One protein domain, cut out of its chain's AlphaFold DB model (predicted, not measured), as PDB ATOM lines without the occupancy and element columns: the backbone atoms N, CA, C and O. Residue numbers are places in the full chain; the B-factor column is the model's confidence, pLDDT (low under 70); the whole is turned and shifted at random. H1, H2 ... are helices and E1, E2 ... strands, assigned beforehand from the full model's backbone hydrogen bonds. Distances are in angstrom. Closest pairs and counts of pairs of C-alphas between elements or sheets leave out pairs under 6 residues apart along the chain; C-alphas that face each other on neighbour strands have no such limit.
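This is residues 47 to 185 of the 188 residues of an uncharacterized protein of Proteobacteria bacterium (UniProt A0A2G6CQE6). Look for three small antiparallel sheets that follow one another in a loose curve: the three-stranded sheet E3, E7, E6, then the pair E4 and E5, then the long hairpin E1 and E2. E4 lies between E7 and E2, while H3 is at one end of the model beyond E6 and H1 at the opposite end beyond E1, with H2 near E5. The printed part has 139 residues in the order E1 E2 E3 E4 H1 H2 E5 H3 E6 E7, three named helices and seven named strands, of mixed class. It is compact, with a radius of gyration of the C-alphas of 15.7 A and spans of 45 by 44 by 26 A.

Begin with the inner strand E7, residues 176 to 184, which bends by 51 degrees at residue 181. Edge strand E3, residues 80 to 87, is antiparallel to it at 157 degrees, with N 84 and O 179 within hydrogen-bond range at 2.8 A. Edge strand E6, residues 168 to 173, forms a hairpin with E7; look at N 170 and O 178, 2.8 A apart. H3, residues 149 to 162, only grazes this sheet with its residues 149 to 156; the closest C-alphas of H3 and E6, Lys 149 and Glu 170, are 5.8 A apart. Residues 145 to 146 pair in parallel with residues 168 to 169 of E6. Moving outward, E4, residues 98 to 102, comes closest to E7 at the C-alphas of Gln 101 and Thr 184, 6.7 A. E5, residues 138 to 143, is antiparallel to E4, with N 139 and O 101 at 2.7 A. H2, residues 127 to 133, and E5 are near each other, with 5 pairs of C-alphas within 10 A. E2, residues 63 to 72, is near E4 and forms a hairpin with E1, residues 50 to 60, with N 54 and O 69 at 2.9 A. H1, residues 117 to 122, comes closest to E1 at the C-alphas of Thr 120 and Arg 56, 6.8 A. H1 and H2 have every O i to N i+4 pair within hydrogen-bond range; H3 has 6 of 10.

Find C-alpha 50 at (138.762, 162.423, 236.281); from there E1 runs 29.1 A to C-alpha 60, and E2 returns over 28.3 A. E3 measures 21.9 A, H3 20.6 A. E7 covers 21.5 A and ends at C-alpha 184, (136.834, 153.169, 245.346).

The C-alphas of Gly 61 and Ser 77 are the two farthest apart, 46.9 A. The printed part has no cut, and its long link, E4 to H1, is residues 103 to 116. Look for pLDDT under 70 at residues 106 to 111, 147 to 167, 172 to 173 and 182 to 185; H3 has a mean of 50.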
ATOM      1  N   HIS A  47     134.151 154.024 232.873       89.50
ATOM      2  CA  HIS A  47     135.275 154.610 233.588       89.50
ATOM      3  C   HIS A  47     134.777 155.724 234.496       89.50
ATOM      4  O   HIS A  47     133.812 156.406 234.161       89.50
ATOM      5  N   LEU A  48     135.450 155.904 235.629       89.94
ATOM      6  CA  LEU A  48     135.171 157.028 236.509       89.94
ATOM      7  C   LEU A  48     135.676 158.338 235.893       89.94
ATOM      8  O   LEU A  48     136.750 158.343 235.271       89.94
ATOM      9  N   PRO A  49     134.934 159.444 236.081       89.06
ATOM     10  CA  PRO A  49     135.378 160.763 235.664       89.06
ATOM     11  C   PRO A  49     136.638 161.177 236.431       89.06
ATOM     12  O   PRO A  49     136.766 160.952 237.637       89.06
ATOM     13  N   LEU A  50     137.589 161.770 235.705       89.69
ATOM     14  CA  LEU A  50     138.762 162.423 236.281       89.69
ATOM     15  C   LEU A  50     138.368 163.859 236.652       89.69
ATOM     16  O   LEU A  50     138.294 164.714 235.775       89.69
ATOM     17  N   GLU A  51     138.138 164.117 237.936       88.00
ATOM     18  CA  GLU A  51     137.778 165.451 238.451       88.00
ATOM     19  C   GLU A  51     138.980 166.385 238.561       88.00
ATOM     20  O   GLU A  51     138.857 167.612 238.561       88.00
ATOM     21  N   GLY A  52     140.174 165.809 238.686       87.50
ATOM     22  CA  GLY A  52     141.356 166.609 238.902       87.50
ATOM     23  C   GLY A  52     142.658 165.891 238.655       87.50
ATOM     24  O   GLY A  52     142.788 164.682 238.839       87.50
ATOM     25  N   MET A  53     143.650 166.684 238.279       90.56
ATOM     26  CA  MET A  53     145.024 166.242 238.141       90.56
ATOM     27  C   MET A  53     145.945 167.336 238.657       90.56
ATOM     28  O   MET A  53     145.858 168.485 238.226       90.56
ATOM     29  N   GLN A  54     146.876 166.957 239.522       90.69
ATOM     30  CA  GLN A  54     147.992 167.806 239.903       90.69
ATOM     31  C   GLN A  54     149.296 167.127 239.501       90.69
ATOM     32  O   GLN A  54     149.535 165.963 239.805       90.69
ATOM     33  N   ALA A  55     150.139 167.869 238.788       91.12
ATOM     34  CA  ALA A  55     151.435 167.388 238.350       91.12
ATOM     35  C   ALA A  55     152.545 168.151 239.062       91.12
ATOM     36  O   ALA A  55     152.534 169.381 239.142       91.12
ATOM     37  N   ARG A  56     153.550 167.410 239.516       91.31
ATOM     38  CA  ARG A  56     154.819 167.968 239.956       91.31
ATOM     39  C   ARG A  56     155.943 167.392 239.119       91.31
ATOM     40  O   ARG A  56     156.095 166.179 239.026       91.31
ATOM     41  N   ILE A  57     156.770 168.278 238.581       92.00
ATOM     42  CA  ILE A  57     157.905 167.914 237.742       92.00
ATOM     43  C   ILE A  57     159.176 168.419 238.421       92.00
ATOM     44  O   ILE A  57     159.278 169.597 238.757       92.00
ATOM     45  N   LYS A  58     160.137 167.519 238.630       91.31
ATOM     46  CA  LYS A  58     161.503 167.852 239.035       91.31
ATOM     47  C   LYS A  58     162.444 167.422 237.918       91.31
ATOM     48  O   LYS A  58     162.468 166.246 237.565       91.31
ATOM     49  N   VAL A  59     163.190 168.369 237.361       90.81
ATOM     50  CA  VAL A  59     164.184 168.095 236.319       90.81
ATOM     51  C   VAL A  59     165.555 168.010 236.981       90.81
ATOM     52  O   VAL A  59     166.002 168.971 237.600       90.81
ATOM     53  N   ASP A  60     166.188 166.847 236.872       83.69
ATOM     54  CA  ASP A  60     167.525 166.547 237.375       83.69
ATOM     55  C   ASP A  60     168.413 166.204 236.159       83.69
ATOM     56  O   ASP A  60     168.435 165.065 235.683       83.69
ATOM     57  N   GLY A  61     169.107 167.206 235.606       90.12
ATOM     58  CA  GLY A  61     169.909 167.056 234.384       90.12
ATOM     59  C   GLY A  61     169.058 166.617 233.186       90.12
ATOM     60  O   GLY A  61     168.140 167.324 232.779       90.12
ATOM     61  N   PHE A  62     169.348 165.434 232.636       84.31
ATOM     62  CA  PHE A  62     168.618 164.849 231.499       84.31
ATOM     63  C   PHE A  62     167.397 164.009 231.906       84.31
ATOM     64  O   PHE A  62     166.718 163.450 231.047       84.31
ATOM     65  N   CYS A  63     167.115 163.880 233.205       83.25
ATOM     66  CA  CYS A  63     165.995 163.096 233.711       83.25
ATOM     67  C   CYS A  63     164.914 164.012 234.295       83.25
ATOM     68  O   CYS A  63     165.192 164.855 235.145       83.25
ATOM     69  N   ALA A  64     163.660 163.814 233.888       89.19
ATOM     70  CA  ALA A  64     162.510 164.434 234.537       89.19
ATOM     71  C   ALA A  64     161.797 163.408 235.425       89.19
ATOM     72  O   ALA A  64     161.297 162.390 234.946       89.19
ATOM     73  N   ARG A  65     161.711 163.691 236.726       90.69
ATOM     74  CA  ARG A  65     160.868 162.949 237.669       90.69
ATOM     75  C   ARG A  65     159.510 163.628 237.745       90.69
ATOM     76  O   ARG A  65     159.408 164.773 238.190       90.69
ATOM     77  N   VAL A  66     158.478 162.914 237.314       90.75
ATOM     78  CA  VAL A  66     157.099 163.404 237.287       90.75
ATOM     79  C   VAL A  66     156.279 162.652 238.326       90.75
ATOM     80  O   VAL A  66     156.268 161.424 238.349       90.75
ATOM     81  N   VAL A  67     155.590 163.402 239.177       92.50
ATOM     82  CA  VAL A  67     154.601 162.894 240.127       92.50
ATOM     83  C   VAL A  67     153.238 163.383 239.664       92.50
ATOM     84  O   VAL A  67     153.065 164.581 239.432       92.50
ATOM     85  N   LEU A  68     152.297 162.454 239.509       92.00
ATOM     86  CA  LEU A  68     150.922 162.733 239.111       92.00
ATOM     87  C   LEU A  68     149.989 162.329 240.248       92.00
ATOM     88  O   LEU A  68     149.932 161.155 240.608       92.00
ATOM     89  N   ASP A  69     149.246 163.299 240.765       92.00
ATOM     90  CA  ASP A  69     148.123 163.077 241.666       92.00
ATOM     91  C   ASP A  69     146.843 163.120 240.818       92.00
ATOM     92  O   ASP A  69     146.535 164.144 240.202       92.00
ATOM     93  N   LEU A  70     146.140 161.989 240.722       91.56
ATOM     94  CA  LEU A  70     144.939 161.814 239.899       91.56
ATOM     95  C   LEU A  70     143.723 161.599 240.800       91.56
ATOM     96  O   LEU A  70     143.700 160.659 241.594       91.56
ATOM     97  N   TYR A  71     142.704 162.437 240.639       90.50
ATOM     98  CA  TYR A  71     141.488 162.406 241.442       90.50
ATOM     99  C   TYR A  71     140.316 161.925 240.593       90.50
ATOM    100  O   TYR A  71     139.891 162.609 239.661       90.50
ATOM    101  N   TYR A  72     139.801 160.743 240.923       89.81
ATOM    102  CA  TYR A  72     138.630 160.157 240.279       89.81
ATOM    103  C   TYR A  72     137.431 160.224 241.217       89.81
ATOM    104  O   TYR A  72     137.533 159.796 242.369       89.81
ATOM    105  N   LEU A  73     136.300 160.721 240.721       87.81
ATOM    106  CA  LEU A  73     135.059 160.755 241.488       87.81
ATOM    107  C   LEU A  73     134.278 159.466 241.274       87.81
ATOM    108  O   LEU A  73     134.022 159.065 240.144       87.81
ATOM    109  N   ASN A  74     133.881 158.837 242.377       87.56
ATOM    110  CA  ASN A  74     132.851 157.810 242.379       87.56
ATOM    111  C   ASN A  74     131.558 158.432 242.915       87.56
ATOM    112  O   ASN A  74     131.365 158.559 244.125       87.56
ATOM    113  N   ASP A  75     130.690 158.827 241.990       82.38
ATOM    114  CA  ASP A  75     129.383 159.442 242.229       82.38
ATOM    115  C   ASP A  75     128.293 158.423 242.613       82.38
ATOM    116  O   ASP A  75     127.138 158.778 242.843       82.38
ATOM    117  N   ARG A  76     128.636 157.133 242.678       83.00
ATOM    118  CA  ARG A  76     127.685 156.050 242.938       83.00
ATOM    119  C   ARG A  76     127.625 155.689 244.424       83.00
ATOM    120  O   ARG A  76     128.560 155.909 245.187       83.00
ATOM    121  N   SER A  77     126.546 155.008 244.811       78.12
ATOM    122  CA  SER A  77     126.269 154.540 246.181       78.12
ATOM    123  C   SER A  77     126.952 153.224 246.575       78.12
ATOM    124  O   SER A  77     126.685 152.693 247.653       78.12
ATOM    125  N   ARG A  78     127.853 152.686 245.741       82.38
ATOM    126  CA  ARG A  78     128.668 151.505 246.077       82.38
ATOM    127  C   ARG A  78     130.136 151.675 245.716       82.38
ATOM    128  O   ARG A  78     130.494 152.436 244.817       82.38
ATOM    129  N   SER A  79     130.973 150.915 246.411       82.88
ATOM    130  CA  SER A  79     132.380 150.785 246.062       82.88
ATOM    131  C   SER A  79     132.572 149.908 244.837       82.88
ATOM    132  O   SER A  79     131.931 148.863 244.720       82.88
ATOM    133  N   TYR A  80     133.498 150.307 243.969       83.81
ATOM    134  CA  TYR A  80     133.911 149.506 242.826       83.81
ATOM    135  C   TYR A  80     135.365 149.074 242.949       83.81
ATOM    136  O   TYR A  80     136.207 149.713 243.590       83.81
ATOM    137  N   GLU A  81     135.643 147.952 242.306       83.69
ATOM    138  CA  GLU A  81     136.985 147.594 241.896       83.69
ATOM    139  C   GLU A  81     137.183 148.083 240.465       83.69
ATOM    140  O   GLU A  81     136.307 147.922 239.610       83.69
ATOM    141  N   GLY A  82     138.311 148.742 240.232       87.06
ATOM    142  CA  GLY A  82     138.624 149.330 238.944       87.06
ATOM    143  C   GLY A  82     140.017 148.974 238.463       87.06
ATOM    144  O   GLY A  82     140.834 148.429 239.194       87.06
ATOM    145  N   THR A  83     140.300 149.293 237.205       89.25
ATOM    146  CA  THR A  83     141.644 149.192 236.629       89.25
ATOM    147  C   THR A  83     142.088 150.566 236.162       89.25
ATOM    148  O   THR A  83     141.534 151.111 235.201       89.25
ATOM    149  N   LEU A  84     143.103 151.127 236.820       90.25
ATOM    150  CA  LEU A  84     143.781 152.323 236.338       90.25
ATOM    151  C   LEU A  84     144.568 151.959 235.088       90.25
ATOM    152  O   LEU A  84     145.374 151.041 235.126       90.25
ATOM    153  N   LYS A  85     144.361 152.700 234.005       90.12
ATOM    154  CA  LYS A  85     145.130 152.639 232.764       90.12
ATOM    155  C   LYS A  85     145.799 153.987 232.555       90.12
ATOM    156  O   LYS A  85     145.115 154.996 232.394       90.12
ATOM    157  N   LEU A  86     147.124 153.998 232.530       88.81
ATOM    158  CA  LEU A  86     147.928 155.199 232.334       88.81
ATOM    159  C   LEU A  86     148.831 155.029 231.116       88.81
ATOM    160  O   LEU A  86     149.664 154.124 231.071       88.81
ATOM    161  N   ARG A  87     148.684 155.911 230.125       86.69
ATOM    162  CA  ARG A  87     149.587 155.971 228.972       86.69
ATOM    163  C   ARG A  87     150.727 156.938 229.257       86.69
ATOM    164  O   ARG A  87     150.516 158.148 229.244       86.69
ATOM    165  N   LEU A  88     151.926 156.407 229.449       85.31
ATOM    166  CA  LEU A  88     153.126 157.217 229.602       85.31
ATOM    167  C   LEU A  88     153.699 157.645 228.239       85.31
ATOM    168  O   LEU A  88     153.487 156.957 227.231       85.31
ATOM    169  N   PRO A  89     154.430 158.772 228.189       85.00
ATOM    170  CA  PRO A  89     155.221 159.159 227.027       85.00
ATOM    171  C   PRO A  89     156.266 158.105 226.651       85.00
ATOM    172  O   PRO A  89     156.713 157.308 227.477       85.00
ATOM    173  N   THR A  90     156.706 158.137 225.395       81.06
ATOM    174  CA  THR A  90     157.823 157.307 224.936       81.06
ATOM    175  C   THR A  90     159.081 157.613 225.753       81.06
ATOM    176  O   THR A  90     159.415 158.775 225.955       81.06
ATOM    177  N   GLY A  91     159.777 156.573 226.219       78.81
ATOM    178  CA  GLY A  91     160.989 156.707 227.036       78.81
ATOM    179  C   GLY A  91     160.736 156.941 228.530       78.81
ATOM    180  O   GLY A  91     161.680 156.892 229.313       78.81
ATOM    181  N   ALA A  92     159.483 157.135 228.952       84.31
ATOM    182  CA  ALA A  92     159.132 157.191 230.365       84.31
ATOM    183  C   ALA A  92     158.884 155.784 230.929       84.31
ATOM    184  O   ALA A  92     158.302 154.916 230.272       84.31
ATOM    185  N   SER A  93     159.292 155.576 232.178       82.44
ATOM    186  CA  SER A  93     158.988 154.376 232.954       82.44
ATOM    187  C   SER A  93     158.307 154.778 234.262       82.44
ATOM    188  O   SER A  93     158.645 155.817 234.836       82.44
ATOM    189  N   PRO A  94     157.319 154.006 234.735       85.38
ATOM    190  CA  PRO A  94     156.762 154.243 236.048       85.38
ATOM    191  C   PRO A  94     157.806 153.835 237.088       85.38
ATOM    192  O   PRO A  94     158.483 152.819 236.942       85.38
ATOM    193  N   TYR A  95     157.911 154.622 238.153       83.94
ATOM    194  CA  TYR A  95     158.816 154.338 239.270       83.94
ATOM    195  C   TYR A  95     158.075 154.019 240.577       83.94
ATOM    196  O   TYR A  95     158.557 153.248 241.398       83.94
ATOM    197  N   PHE A  96     156.887 154.593 240.758       88.06
ATOM    198  CA  PHE A  96     156.088 154.457 241.965       88.06
ATOM    199  C   PHE A  96     154.609 154.643 241.622       88.06
ATOM    200  O   PHE A  96     154.272 155.483 240.785       88.06
ATOM    201  N   LEU A  97     153.738 153.877 242.273       90.00
ATOM    202  CA  LEU A  97     152.295 154.084 242.254       90.00
ATOM    203  C   LEU A  97     151.766 153.829 243.664       90.00
ATOM    204  O   LEU A  97     152.128 152.844 244.298       90.00
ATOM    205  N   ALA A  98     150.883 154.700 244.129       90.94
ATOM    206  CA  ALA A  98     150.092 154.475 245.325       90.94
ATOM    207  C   ALA A  98     148.669 154.964 245.075       90.94
ATOM    208  O   ALA A  98     148.446 155.858 244.256       90.94
ATOM    209  N   PHE A  99     147.711 154.366 245.770       90.38
ATOM    210  CA  PHE A  99     146.305 154.727 245.666       90.38
ATOM    211  C   PHE A  99     145.619 154.622 247.022       90.38
ATOM    212  O   PHE A  99     146.026 153.853 247.891       90.38
ATOM    213  N   GLY A 100     144.562 155.398 247.205       88.56
ATOM    214  CA  GLY A 100     143.794 155.444 248.439       88.56
ATOM    215  C   GLY A 100     142.524 156.252 248.243       88.56
ATOM    216  O   GLY A 100     142.312 156.856 247.191       88.56
ATOM    217  N   GLN A 101     141.674 156.252 249.263       87.19
ATOM    218  CA  GLN A 101     140.494 157.111 249.277       87.19
ATOM    219  C   GLN A 101     140.943 158.538 249.556       87.19
ATOM    220  O   GLN A 101     141.859 158.732 250.346       87.19
ATOM    221  N   THR A 102     140.333 159.541 248.939       85.31
ATOM    222  CA  THR A 102     140.624 160.931 249.302       85.31
ATOM    223  C   THR A 102     140.176 161.184 250.742       85.31
ATOM    224  O   THR A 102     139.138 160.686 251.174       85.31
ATOM    225  N   ALA A 103     140.953 161.952 251.511       81.38
ATOM    226  CA  ALA A 103     140.534 162.377 252.852       81.38
ATOM    227  C   ALA A 103     139.342 163.352 252.781       81.38
ATOM    228  O   ALA A 103     138.540 163.450 253.707       81.38
ATOM    229  N   PHE A 104     139.210 164.045 251.650       74.62
ATOM    230  CA  PHE A 104     138.079 164.899 251.328       74.62
ATOM    231  C   PHE A 104     136.928 164.091 250.712       74.62
ATOM    232  O   PHE A 104     137.147 163.280 249.810       74.62
ATOM    233  N   LYS A 105     135.699 164.349 251.169       70.19
ATOM    234  CA  LYS A 105     134.470 163.871 250.529       70.19
ATOM    235  C   LYS A 105     133.940 164.971 249.618       70.19
ATOM    236  O   LYS A 105     133.519 166.007 250.120       70.19
ATOM    237  N   ALA A 106     133.938 164.736 248.311       65.88
ATOM    238  CA  ALA A 106     133.337 165.662 247.360       65.88
ATOM    239  C   ALA A 106     131.813 165.736 247.562       65.88
ATOM    240  O   ALA A 106     131.113 164.740 247.375       65.88
ATOM    241  N   LYS A 107     131.275 166.898 247.946       62.97
ATOM    242  CA  LYS A 107     129.828 167.137 247.934       62.97
ATOM    243  C   LYS A 107     129.471 167.924 246.675       62.97
ATOM    244  O   LYS A 107     129.854 169.074 246.514       62.97
ATOM    245  N   GLY A 108     128.710 167.317 245.766       64.94
ATOM    246  CA  GLY A 108     128.297 167.993 244.533       64.94
ATOM    247  C   GLY A 108     129.487 168.341 243.631       64.94
ATOM    248  O   GLY A 108     130.185 167.441 243.184       64.94
ATOM    249  N   ASN A 109     129.704 169.632 243.361       59.62
ATOM    250  CA  ASN A 109     130.724 170.130 242.423       59.62
ATOM    251  C   ASN A 109     132.055 170.511 243.107       59.62
ATOM    252  O   ASN A 109     132.822 171.331 242.590       59.62
ATOM    253  N   ASP A 110     132.300 169.981 244.306       69.38
ATOM    254  CA  ASP A 110     133.526 170.241 245.047       69.38
ATOM    255  C   ASP A 110     134.744 169.667 244.313       69.38
ATOM    256  O   ASP A 110     134.802 168.483 243.976       69.38
ATOM    257  N   LYS A 111     135.754 170.512 244.107       69.94
ATOM    258  CA  LYS A 111     137.006 170.115 243.460       69.94
ATOM    259  C   LYS A 111     137.938 169.417 244.452       69.94
ATOM    260  O   LYS A 111     137.921 169.740 245.641       69.94
ATOM    261  N   PRO A 112     138.801 168.501 243.978       74.75
ATOM    262  CA  PRO A 112     139.812 167.897 244.831       74.75
ATOM    263  C   PRO A 112     140.744 168.960 245.424       74.75
ATOM    264  O   PRO A 112     141.093 169.945 244.769       74.75
ATOM    265  N   LEU A 113     141.153 168.741 246.677       77.38
ATOM    266  CA  LEU A 113     142.082 169.623 247.374       77.38
ATOM    267  C   LEU A 113     143.469 169.512 246.730       77.38
ATOM    268  O   LEU A 113     144.177 168.523 246.912       77.38
ATOM    269  N   TYR A 114     143.865 170.541 245.989       85.69
ATOM    270  CA  TYR A 114     145.219 170.651 245.463       85.69
ATOM    271  C   TYR A 114     146.163 171.247 246.501       85.69
ATOM    272  O   TYR A 114     145.792 172.125 247.281       85.69
ATOM    273  N   PHE A 115     147.421 170.815 246.466       87.88
ATOM    274  CA  PHE A 115     148.475 171.506 247.196       87.88
ATOM    275  C   PHE A 115     148.785 172.837 246.509       87.88
ATOM    276  O   PHE A 115     148.791 172.920 245.279       87.88
ATOM    277  N   ASP A 116     149.097 173.878 247.277       90.38
ATOM    278  CA  ASP A 116     149.576 175.127 246.694       90.38
ATOM    279  C   ASP A 116     150.930 174.928 245.979       90.38
ATOM    280  O   ASP A 116     151.628 173.916 246.140       90.38
ATOM    281  N   GLN A 117     151.316 175.899 245.151       87.94
ATOM    282  CA  GLN A 117     152.516 175.788 244.326       87.94
ATOM    283  C   GLN A 117     153.810 175.734 245.154       87.94
ATOM    284  O   GLN A 117     154.730 174.995 244.790       87.94
ATOM    285  N   GLN A 118     153.904 176.496 246.248       89.94
ATOM    286  CA  GLN A 118     155.109 176.552 247.081       89.94
ATOM    287  C   GLN A 118     155.314 175.224 247.812       89.94
ATOM    288  O   GLN A 118     156.382 174.615 247.706       89.94
ATOM    289  N   ARG A 119     154.256 174.711 248.444       90.12
ATOM    290  CA  ARG A 119     154.212 173.392 249.072       90.12
ATOM    291  C   ARG A 119     154.524 172.298 248.062       90.12
ATOM    292  O   ARG A 119     155.369 171.449 248.330       90.12
ATOM    293  N   THR A 120     153.929 172.355 246.869       89.62
ATOM    294  CA  THR A 120     154.197 171.380 245.802       89.62
ATOM    295  C   THR A 120     155.667 171.348 245.409       89.62
ATOM    296  O   THR A 120     156.243 170.269 245.269       89.62
ATOM    297  N   ARG A 121     156.313 172.510 245.271       88.00
ATOM    298  CA  ARG A 121     157.748 172.595 244.962       88.00
ATOM    299  C   ARG A 121     158.626 172.069 246.097       88.00
ATOM    300  O   ARG A 121     159.636 171.436 245.795       88.00
ATOM    301  N   ALA A 122     158.228 172.280 247.351       89.88
ATOM    302  CA  ALA A 122     158.975 171.875 248.544       89.88
ATOM    303  C   ALA A 122     158.866 170.381 248.898       89.88
ATOM    304  O   ALA A 122     159.725 169.865 249.612       89.88
ATOM    305  N   MET A 123     157.843 169.674 248.404       90.25
ATOM    306  CA  MET A 123     157.662 168.237 248.656       90.25
ATOM    307  C   MET A 123     158.875 167.395 248.179       90.25
ATOM    308  O   MET A 123     159.771 167.873 247.491       90.25
ATOM    309  N   GLY A 124     158.907 166.084 248.383       89.94
ATOM    310  CA  GLY A 124     159.843 165.139 247.768       89.94
ATOM    311  C   GLY A 124     159.254 164.406 246.557       89.94
ATOM    312  O   GLY A 124     158.048 164.422 246.322       89.94
ATOM    313  N   VAL A 125     160.122 163.777 245.763       87.69
ATOM    314  CA  VAL A 125     159.744 162.918 244.615       87.69
ATOM    315  C   VAL A 125     160.108 161.446 244.843       87.69
ATOM    316  O   VAL A 125     159.981 160.620 243.944       87.69
ATOM    317  N   THR A 126     160.605 161.113 246.036       89.94
ATOM    318  CA  THR A 126     160.948 159.744 246.437       89.94
ATOM    319  C   THR A 126     159.759 159.077 247.139       89.94
ATOM    320  O   THR A 126     159.018 159.778 247.830       89.94
ATOM    321  N   PRO A 127     159.582 157.745 247.041       88.62
ATOM    322  CA  PRO A 127     158.398 157.043 247.552       88.62
ATOM    323  C   PRO A 127     158.074 157.364 249.017       88.62
ATOM    324  O   PRO A 127     156.967 157.790 249.339       88.62
ATOM    325  N   GLY A 128     159.075 157.281 249.901       89.88
ATOM    326  CA  GLY A 128     158.889 157.570 251.326       89.88
ATOM    327  C   GLY A 128     158.483 159.020 251.614       89.88
ATOM    328  O   GLY A 128     157.670 159.269 252.504       89.88
ATOM    329  N   ARG A 129     158.995 159.989 250.842       91.81
ATOM    330  CA  ARG A 129     158.581 161.396 250.959       91.81
ATOM    331  C   ARG A 129     157.163 161.603 250.442       91.81
ATOM    332  O   ARG A 129     156.381 162.253 251.125       91.81
ATOM    333  N   LEU A 130     156.825 161.000 249.299       91.19
ATOM    334  CA  LEU A 130     155.485 161.066 248.716       91.19
ATOM    335  C   LEU A 130     154.431 160.565 249.706       91.19
ATOM    336  O   LEU A 130     153.472 161.285 249.971       91.19
ATOM    337  N   MET A 131     154.655 159.395 250.311       91.06
ATOM    338  CA  MET A 131     153.743 158.809 251.299       91.06
ATOM    339  C   MET A 131     153.603 159.670 252.558       91.06
ATOM    340  O   MET A 131     152.498 159.839 253.073       91.06
ATOM    341  N   LYS A 132     154.713 160.240 253.048       92.12
ATOM    342  CA  LYS A 132     154.722 161.077 254.255       92.12
ATOM    343  C   LYS A 132     154.015 162.415 254.041       92.12
ATOM    344  O   LYS A 132     153.213 162.817 254.872       92.12
ATOM    345  N   GLU A 133     154.322 163.114 252.957       92.00
ATOM    346  CA  GLU A 133     153.869 164.494 252.733       92.00
ATOM    347  C   GLU A 133     152.429 164.576 252.213       92.00
ATOM    348  O   GLU A 133     151.773 165.602 252.392       92.00
ATOM    349  N   ARG A 134     151.927 163.486 251.615       90.50
ATOM    350  CA  ARG A 134     150.526 163.328 251.191       90.50
ATOM    351  C   ARG A 134     149.649 162.642 252.229       90.50
ATOM    352  O   ARG A 134     148.469 162.441 251.955       90.50
ATOM    353  N   LYS A 135     150.182 162.283 253.402       89.88
ATOM    354  CA  LYS A 135     149.465 161.502 254.423       89.88
ATOM    355  C   LYS A 135     148.068 162.049 254.740       89.88
ATOM    356  O   LYS A 135     147.149 161.256 254.880       89.88
ATOM    357  N   ASP A 136     147.909 163.369 254.772       87.50
ATOM    358  CA  ASP A 136     146.643 164.024 255.128       87.50
ATOM    359  C   ASP A 136     145.671 164.178 253.942       87.50
ATOM    360  O   ASP A 136     144.529 164.583 254.122       87.50
ATOM    361  N   SER A 137     146.111 163.874 252.717       86.31
ATOM    362  CA  SER A 137     145.289 163.996 251.500       86.31
ATOM    363  C   SER A 137     144.470 162.742 251.189       86.31
ATOM    364  O   SER A 137     143.528 162.793 250.395       86.31
ATOM    365  N   TRP A 138     144.788 161.619 251.837       88.62
ATOM    366  CA  TRP A 138     144.168 160.323 251.584       88.62
ATOM    367  C   TRP A 138     143.985 159.473 252.846       88.62
ATOM    368  O   TRP A 138     144.627 159.678 253.871       88.62
ATOM    369  N   THR A 139     143.126 158.466 252.748       87.62
ATOM    370  CA  THR A 139     142.809 157.506 253.801       87.62
ATOM    371  C   THR A 139     143.137 156.100 253.315       87.62
ATOM    372  O   THR A 139     142.745 155.695 252.218       87.62
ATOM    373  N   GLY A 140     143.859 155.345 254.149       85.56
ATOM    374  CA  GLY A 140     144.263 153.965 253.866       85.56
ATOM    375  C   GLY A 140     145.077 153.793 252.576       85.56
ATOM    376  O   GLY A 140     144.719 152.918 251.782       85.56
ATOM    377  N   PRO A 141     146.129 154.605 252.335       89.31
ATOM    378  CA  PRO A 141     146.910 154.501 251.113       89.31
ATOM    379  C   PRO A 141     147.610 153.144 251.022       89.31
ATOM    380  O   PRO A 141     148.157 152.633 252.001       89.31
ATOM    381  N   LYS A 142     147.615 152.583 249.818       88.19
ATOM    382  CA  LYS A 142     148.316 151.355 249.463       88.19
ATOM    383  C   LYS A 142     149.368 151.670 248.418       88.19
ATOM    384  O   LYS A 142     149.075 152.295 247.401       88.19
ATOM    385  N   GLU A 143     150.585 151.219 248.676       88.69
ATOM    386  CA  GLU A 143     151.673 151.270 247.708       88.69
ATOM    387  C   GLU A 143     151.588 150.069 246.770       88.69
ATOM    388  O   GLU A 143     151.478 148.921 247.213       88.69
ATOM    389  N   ALA A 144     151.649 150.348 245.473       85.31
ATOM    390  CA  ALA A 144     151.642 149.334 244.446       85.31
ATOM    391  C   ALA A 144     153.037 148.741 244.235       85.31
ATOM    392  O   ALA A 144     154.032 149.458 244.116       85.31
ATOM    393  N   ARG A 145     153.112 147.413 244.135       80.19
ATOM    394  CA  ARG A 145     154.343 146.690 243.815       80.19
ATOM    395  C   ARG A 145     154.474 146.531 242.306       80.19
ATOM    396  O   ARG A 145     153.591 146.000 241.635       80.19
ATOM    397  N   MET A 146     155.610 146.958 241.767       73.38
ATOM    398  CA  MET A 146     155.937 146.739 240.360       73.38
ATOM    399  C   MET A 146     156.391 145.308 240.132       73.38
ATOM    400  O   MET A 146     157.305 144.821 240.797       73.38
ATOM    401  N   VAL A 147     155.771 144.649 239.160       67.56
ATOM    402  CA  VAL A 147     156.102 143.279 238.778       67.56
ATOM    403  C   VAL A 147     156.233 143.171 237.257       67.56
ATOM    404  O   VAL A 147     155.469 143.802 236.526       67.56
ATOM    405  N   PRO A 148     157.185 142.369 236.745       65.31
ATOM    406  CA  PRO A 148     157.190 141.978 235.339       65.31
ATOM    407  C   PRO A 148     155.886 141.263 234.970       65.31
ATOM    408  O   PRO A 148     155.326 140.536 235.793       65.31
ATOM    409  N   LYS A 149     155.428 141.423 233.726       63.16
ATOM    410  CA  LYS A 149     154.134 140.900 233.255       63.16
ATOM    411  C   LYS A 149     154.005 139.386 233.444       63.16
ATOM    412  O   LYS A 149     152.963 138.906 233.882       63.16
ATOM    413  N   GLU A 150     155.070 138.637 233.173       61.12
ATOM    414  CA  GLU A 150     155.101 137.175 233.301       61.12
ATOM    415  C   GLU A 150     154.929 136.736 234.764       61.12
ATOM    416  O   GLU A 150     154.295 135.720 235.046       61.12
ATOM    417  N   LYS A 151     155.445 137.533 235.711       59.62
ATOM    418  CA  LYS A 151     155.298 137.300 237.156       59.62
ATOM    419  C   LYS A 151     153.960 137.803 237.702       59.62
ATOM    420  O   LYS A 151     153.489 137.265 238.702       59.62
ATOM    421  N   ALA A 152     153.341 138.791 237.061       52.97
ATOM    422  CA  ALA A 152     152.088 139.395 237.503       52.97
ATOM    423  C   ALA A 152     150.907 138.413 237.435       52.97
ATOM    424  O   ALA A 152     150.195 138.243 238.423       52.97
ATOM    425  N   ALA A 153     150.785 137.658 236.335       53.25
ATOM    426  CA  ALA A 153     149.773 136.608 236.190       53.25
ATOM    427  C   ALA A 153     149.895 135.524 237.279       53.25
ATOM    428  O   ALA A 153     148.900 135.118 237.881       53.25
ATOM    429  N   PHE A 154     151.120 135.093 237.595       49.94
ATOM    430  CA  PHE A 154     151.360 134.092 238.637       49.94
ATOM    431  C   PHE A 154     151.093 134.639 240.052       49.94
ATOM    432  O   PHE A 154     150.454 133.975 240.871       49.94
ATOM    433  N   ALA A 155     151.524 135.876 240.326       46.75
ATOM    434  CA  ALA A 155     151.298 136.560 241.598       46.75
ATOM    435  C   ALA A 155     149.812 136.854 241.847       46.75
ATOM    436  O   ALA A 155     149.358 136.722 242.983       46.75
ATOM    437  N   TYR A 156     149.034 137.173 240.810       47.31
ATOM    438  CA  TYR A 156     147.583 137.322 240.915       47.31
ATOM    439  C   TYR A 156     146.935 136.000 241.358       47.31
ATOM    440  O   TYR A 156     146.223 135.953 242.360       47.31
ATOM    441  N   HIS A 157     147.279 134.878 240.717       48.03
ATOM    442  CA  HIS A 157     146.737 133.568 241.096       48.03
ATOM    443  C   HIS A 157     147.139 133.103 242.509       48.03
ATOM    444  O   HIS A 157     146.343 132.434 243.174       48.03
ATOM    445  N   GLN A 158     148.334 133.460 242.996       41.50
ATOM    446  CA  GLN A 158     148.787 133.096 244.346       41.50
ATOM    447  C   GLN A 158     148.306 134.055 245.449       41.50
ATOM    448  O   GLN A 158     148.032 133.600 246.562       41.50
ATOM    449  N   THR A 159     148.156 135.354 245.164       43.66
ATOM    450  CA  THR A 159     147.809 136.378 246.173       43.66
ATOM    451  C   THR A 159     146.294 136.516 246.368       43.66
ATOM    452  O   THR A 159     145.833 136.699 247.497       43.66
ATOM    453  N   VAL A 160     145.487 136.309 245.319       44.38
ATOM    454  CA  VAL A 160     144.012 136.418 245.392       44.38
ATOM    455  C   VAL A 160     143.386 135.281 246.220       44.38
ATOM    456  O   VAL A 160     142.333 135.465 246.829       44.38
ATOM    457  N   ARG A 161     144.085 134.145 246.395       41.22
ATOM    458  CA  ARG A 161     143.684 133.078 247.341       41.22
ATOM    459  C   ARG A 161     143.702 133.520 248.813       41.22
ATOM    460  O   ARG A 161     143.146 132.821 249.653       41.22
ATOM    461  N   ARG A 162     144.320 134.665 249.137       41.88
ATOM    462  CA  ARG A 162     144.455 135.190 250.508       41.88
ATOM    463  C   ARG A 162     143.647 136.469 250.780       41.88
ATOM    464  O   ARG A 162     143.815 137.047 251.846       41.88
ATOM    465  N   ARG A 163     142.767 136.910 249.862       44.19
ATOM    466  CA  ARG A 163     141.965 138.157 249.989       44.19
ATOM    467  C   ARG A 163     142.804 139.420 250.277       44.19
ATOM    468  O   ARG A 163     142.341 140.333 250.958       44.19
ATOM    469  N   VAL A 164     144.032 139.486 249.762       45.41
ATOM    470  CA  VAL A 164     144.895 140.674 249.860       45.41
ATOM    471  C   VAL A 164     144.988 141.311 248.477       45.41
ATOM    472  O   VAL A 164     145.397 140.651 247.527       45.41
ATOM    473  N   ASP A 165     144.587 142.579 248.383       53.84
ATOM    474  CA  ASP A 165     144.734 143.420 247.190       53.84
ATOM    475  C   ASP A 165     146.230 143.560 246.861       53.84
ATOM    476  O   ASP A 165     146.969 144.145 247.662       53.84
ATOM    477  N   PRO A 166     146.707 142.979 245.748       51.62
ATOM    478  CA  PRO A 166     148.131 142.879 245.495       51.62
ATOM    479  C   PRO A 166     148.723 144.188 244.957       51.62
ATOM    480  O   PRO A 166     149.945 144.253 244.826       51.62
ATOM    481  N   ALA A 167     147.894 145.209 244.670       64.06
ATOM    482  CA  ALA A 167     148.317 146.521 244.188       64.06
ATOM    483  C   ALA A 167     149.428 146.397 243.121       64.06
ATOM    484  O   ALA A 167     150.533 146.888 243.302       64.06
ATOM    485  N   LEU A 168     149.200 145.642 242.044       73.00
ATOM    486  CA  LEU A 168     150.246 145.352 241.051       73.00
ATOM    487  C   LEU A 168     150.189 146.348 239.899       73.00
ATOM    488  O   LEU A 168     149.126 146.569 239.336       73.00
ATOM    489  N   LEU A 169     151.327 146.918 239.504       77.56
ATOM    490  CA  LEU A 169     151.407 147.693 238.263       77.56
ATOM    491  C   LEU A 169     152.008 146.835 237.148       77.56
ATOM    492  O   LEU A 169     153.137 146.360 237.264       77.56
ATOM    493  N   GLU A 170     151.265 146.693 236.055       78.00
ATOM    494  CA  GLU A 170     151.605 145.863 234.903       78.00
ATOM    495  C   GLU A 170     151.805 146.698 233.636       78.00
ATOM    496  O   GLU A 170     151.107 147.682 233.392       78.00
ATOM    497  N   TRP A 171     152.724 146.273 232.768       75.88
ATOM    498  CA  TRP A 171     152.877 146.857 231.437       75.88
ATOM    499  C   TRP A 171     151.947 146.169 230.429       75.88
ATOM    500  O   TRP A 171     152.081 144.982 230.134       75.88
ATOM    501  N   SER A 172     151.006 146.929 229.866       67.94
ATOM    502  CA  SER A 172     149.993 146.438 228.920       67.94
ATOM    503  C   SER A 172     150.377 146.635 227.446       67.94
ATOM    504  O   SER A 172     149.611 146.259 226.561       67.94
ATOM    505  N   GLY A 173     151.561 147.191 227.170       67.88
ATOM    506  CA  GLY A 173     152.073 147.442 225.820       67.88
ATOM    507  C   GLY A 173     151.852 148.877 225.329       67.88
ATOM    508  O   GLY A 173     151.047 149.634 225.867       67.88
ATOM    509  N   ALA A 174     152.614 149.282 224.304       71.88
ATOM    510  CA  ALA A 174     152.563 150.617 223.690       71.88
ATOM    511  C   ALA A 174     152.698 151.800 224.679       71.88
ATOM    512  O   ALA A 174     152.127 152.861 224.433       71.88
ATOM    513  N   GLY A 175     153.421 151.626 225.792       75.94
ATOM    514  CA  GLY A 175     153.579 152.648 226.841       75.94
ATOM    515  C   GLY A 175     152.385 152.773 227.796       75.94
ATOM    516  O   GLY A 175     152.316 153.731 228.560       75.94
ATOM    517  N   VAL A 176     151.430 151.838 227.751       82.94
ATOM    518  CA  VAL A 176     150.292 151.785 228.678       82.94
ATOM    519  C   VAL A 176     150.625 150.883 229.859       82.94
ATOM    520  O   VAL A 176     151.086 149.755 229.676       82.94
ATOM    521  N   PHE A 177     150.350 151.376 231.059       84.06
ATOM    522  CA  PHE A 177     150.475 150.651 232.313       84.06
ATOM    523  C   PHE A 177     149.104 150.500 232.957       84.06
ATOM    524  O   PHE A 177     148.298 151.432 232.906       84.06
ATOM    525  N   SER A 178     148.849 149.331 233.537       86.06
ATOM    526  CA  SER A 178     147.581 149.001 234.175       86.06
ATOM    527  C   SER A 178     147.789 148.562 235.615       86.06
ATOM    528  O   SER A 178     148.704 147.790 235.882       86.06
ATOM    529  N   ALA A 179     146.944 149.024 236.530       85.56
ATOM    530  CA  ALA A 179     146.929 148.549 237.910       85.56
ATOM    531  C   ALA A 179     145.492 148.290 238.374       85.56
ATOM    532  O   ALA A 179     144.646 149.174 238.192       85.56
ATOM    533  N   PRO A 180     145.196 147.122 238.976       83.25
ATOM    534  CA  PRO A 180     143.944 146.928 239.674       83.25
ATOM    535  C   PRO A 180     143.938 147.817 240.921       83.25
ATOM    536  O   PRO A 180     144.927 147.915 241.651       83.25
ATOM    537  N   ILE A 181     142.820 148.497 241.128       81.69
ATOM    538  CA  ILE A 181     142.554 149.360 242.269       81.69
ATOM    539  C   ILE A 181     141.317 148.805 242.947       81.69
ATOM    540  O   ILE A 181     140.191 148.967 242.468       81.69
ATOM    541  N   THR A 182     141.522 148.162 244.087       68.81
ATOM    542  CA  THR A 182     140.417 147.693 244.907       68.81
ATOM    543  C   THR A 182     139.982 148.827 245.842       68.81
ATOM    544  O   THR A 182     140.818 149.426 246.525       68.81
ATOM    545  N   ARG A 183     138.661 149.057 245.948       63.06
ATOM    546  CA  ARG A 183     138.004 149.905 246.970       63.06
ATOM    547  C   ARG A 183     137.926 151.410 246.653       63.06
ATOM    548  O   ARG A 183     138.321 152.239 247.474       63.06
ATOM    549  N   THR A 184     137.314 151.784 245.527       58.19
ATOM    550  CA  THR A 184     136.834 153.169 245.346       58.19
ATOM    551  C   THR A 184     135.705 153.432 246.355       58.19
ATOM    552  O   THR A 184     134.719 152.705 246.380       58.19
ATOM    553  N   SER A 185     135.838 154.379 247.288       58.94
ATOM    554  CA  SER A 185     134.733 154.721 248.210       58.94
ATOM    555  C   SER A 185     133.633 155.480 247.487       58.94
ATOM    556  O   SER A 185     133.871 156.093 246.453       58.94
TER     557      SER A 185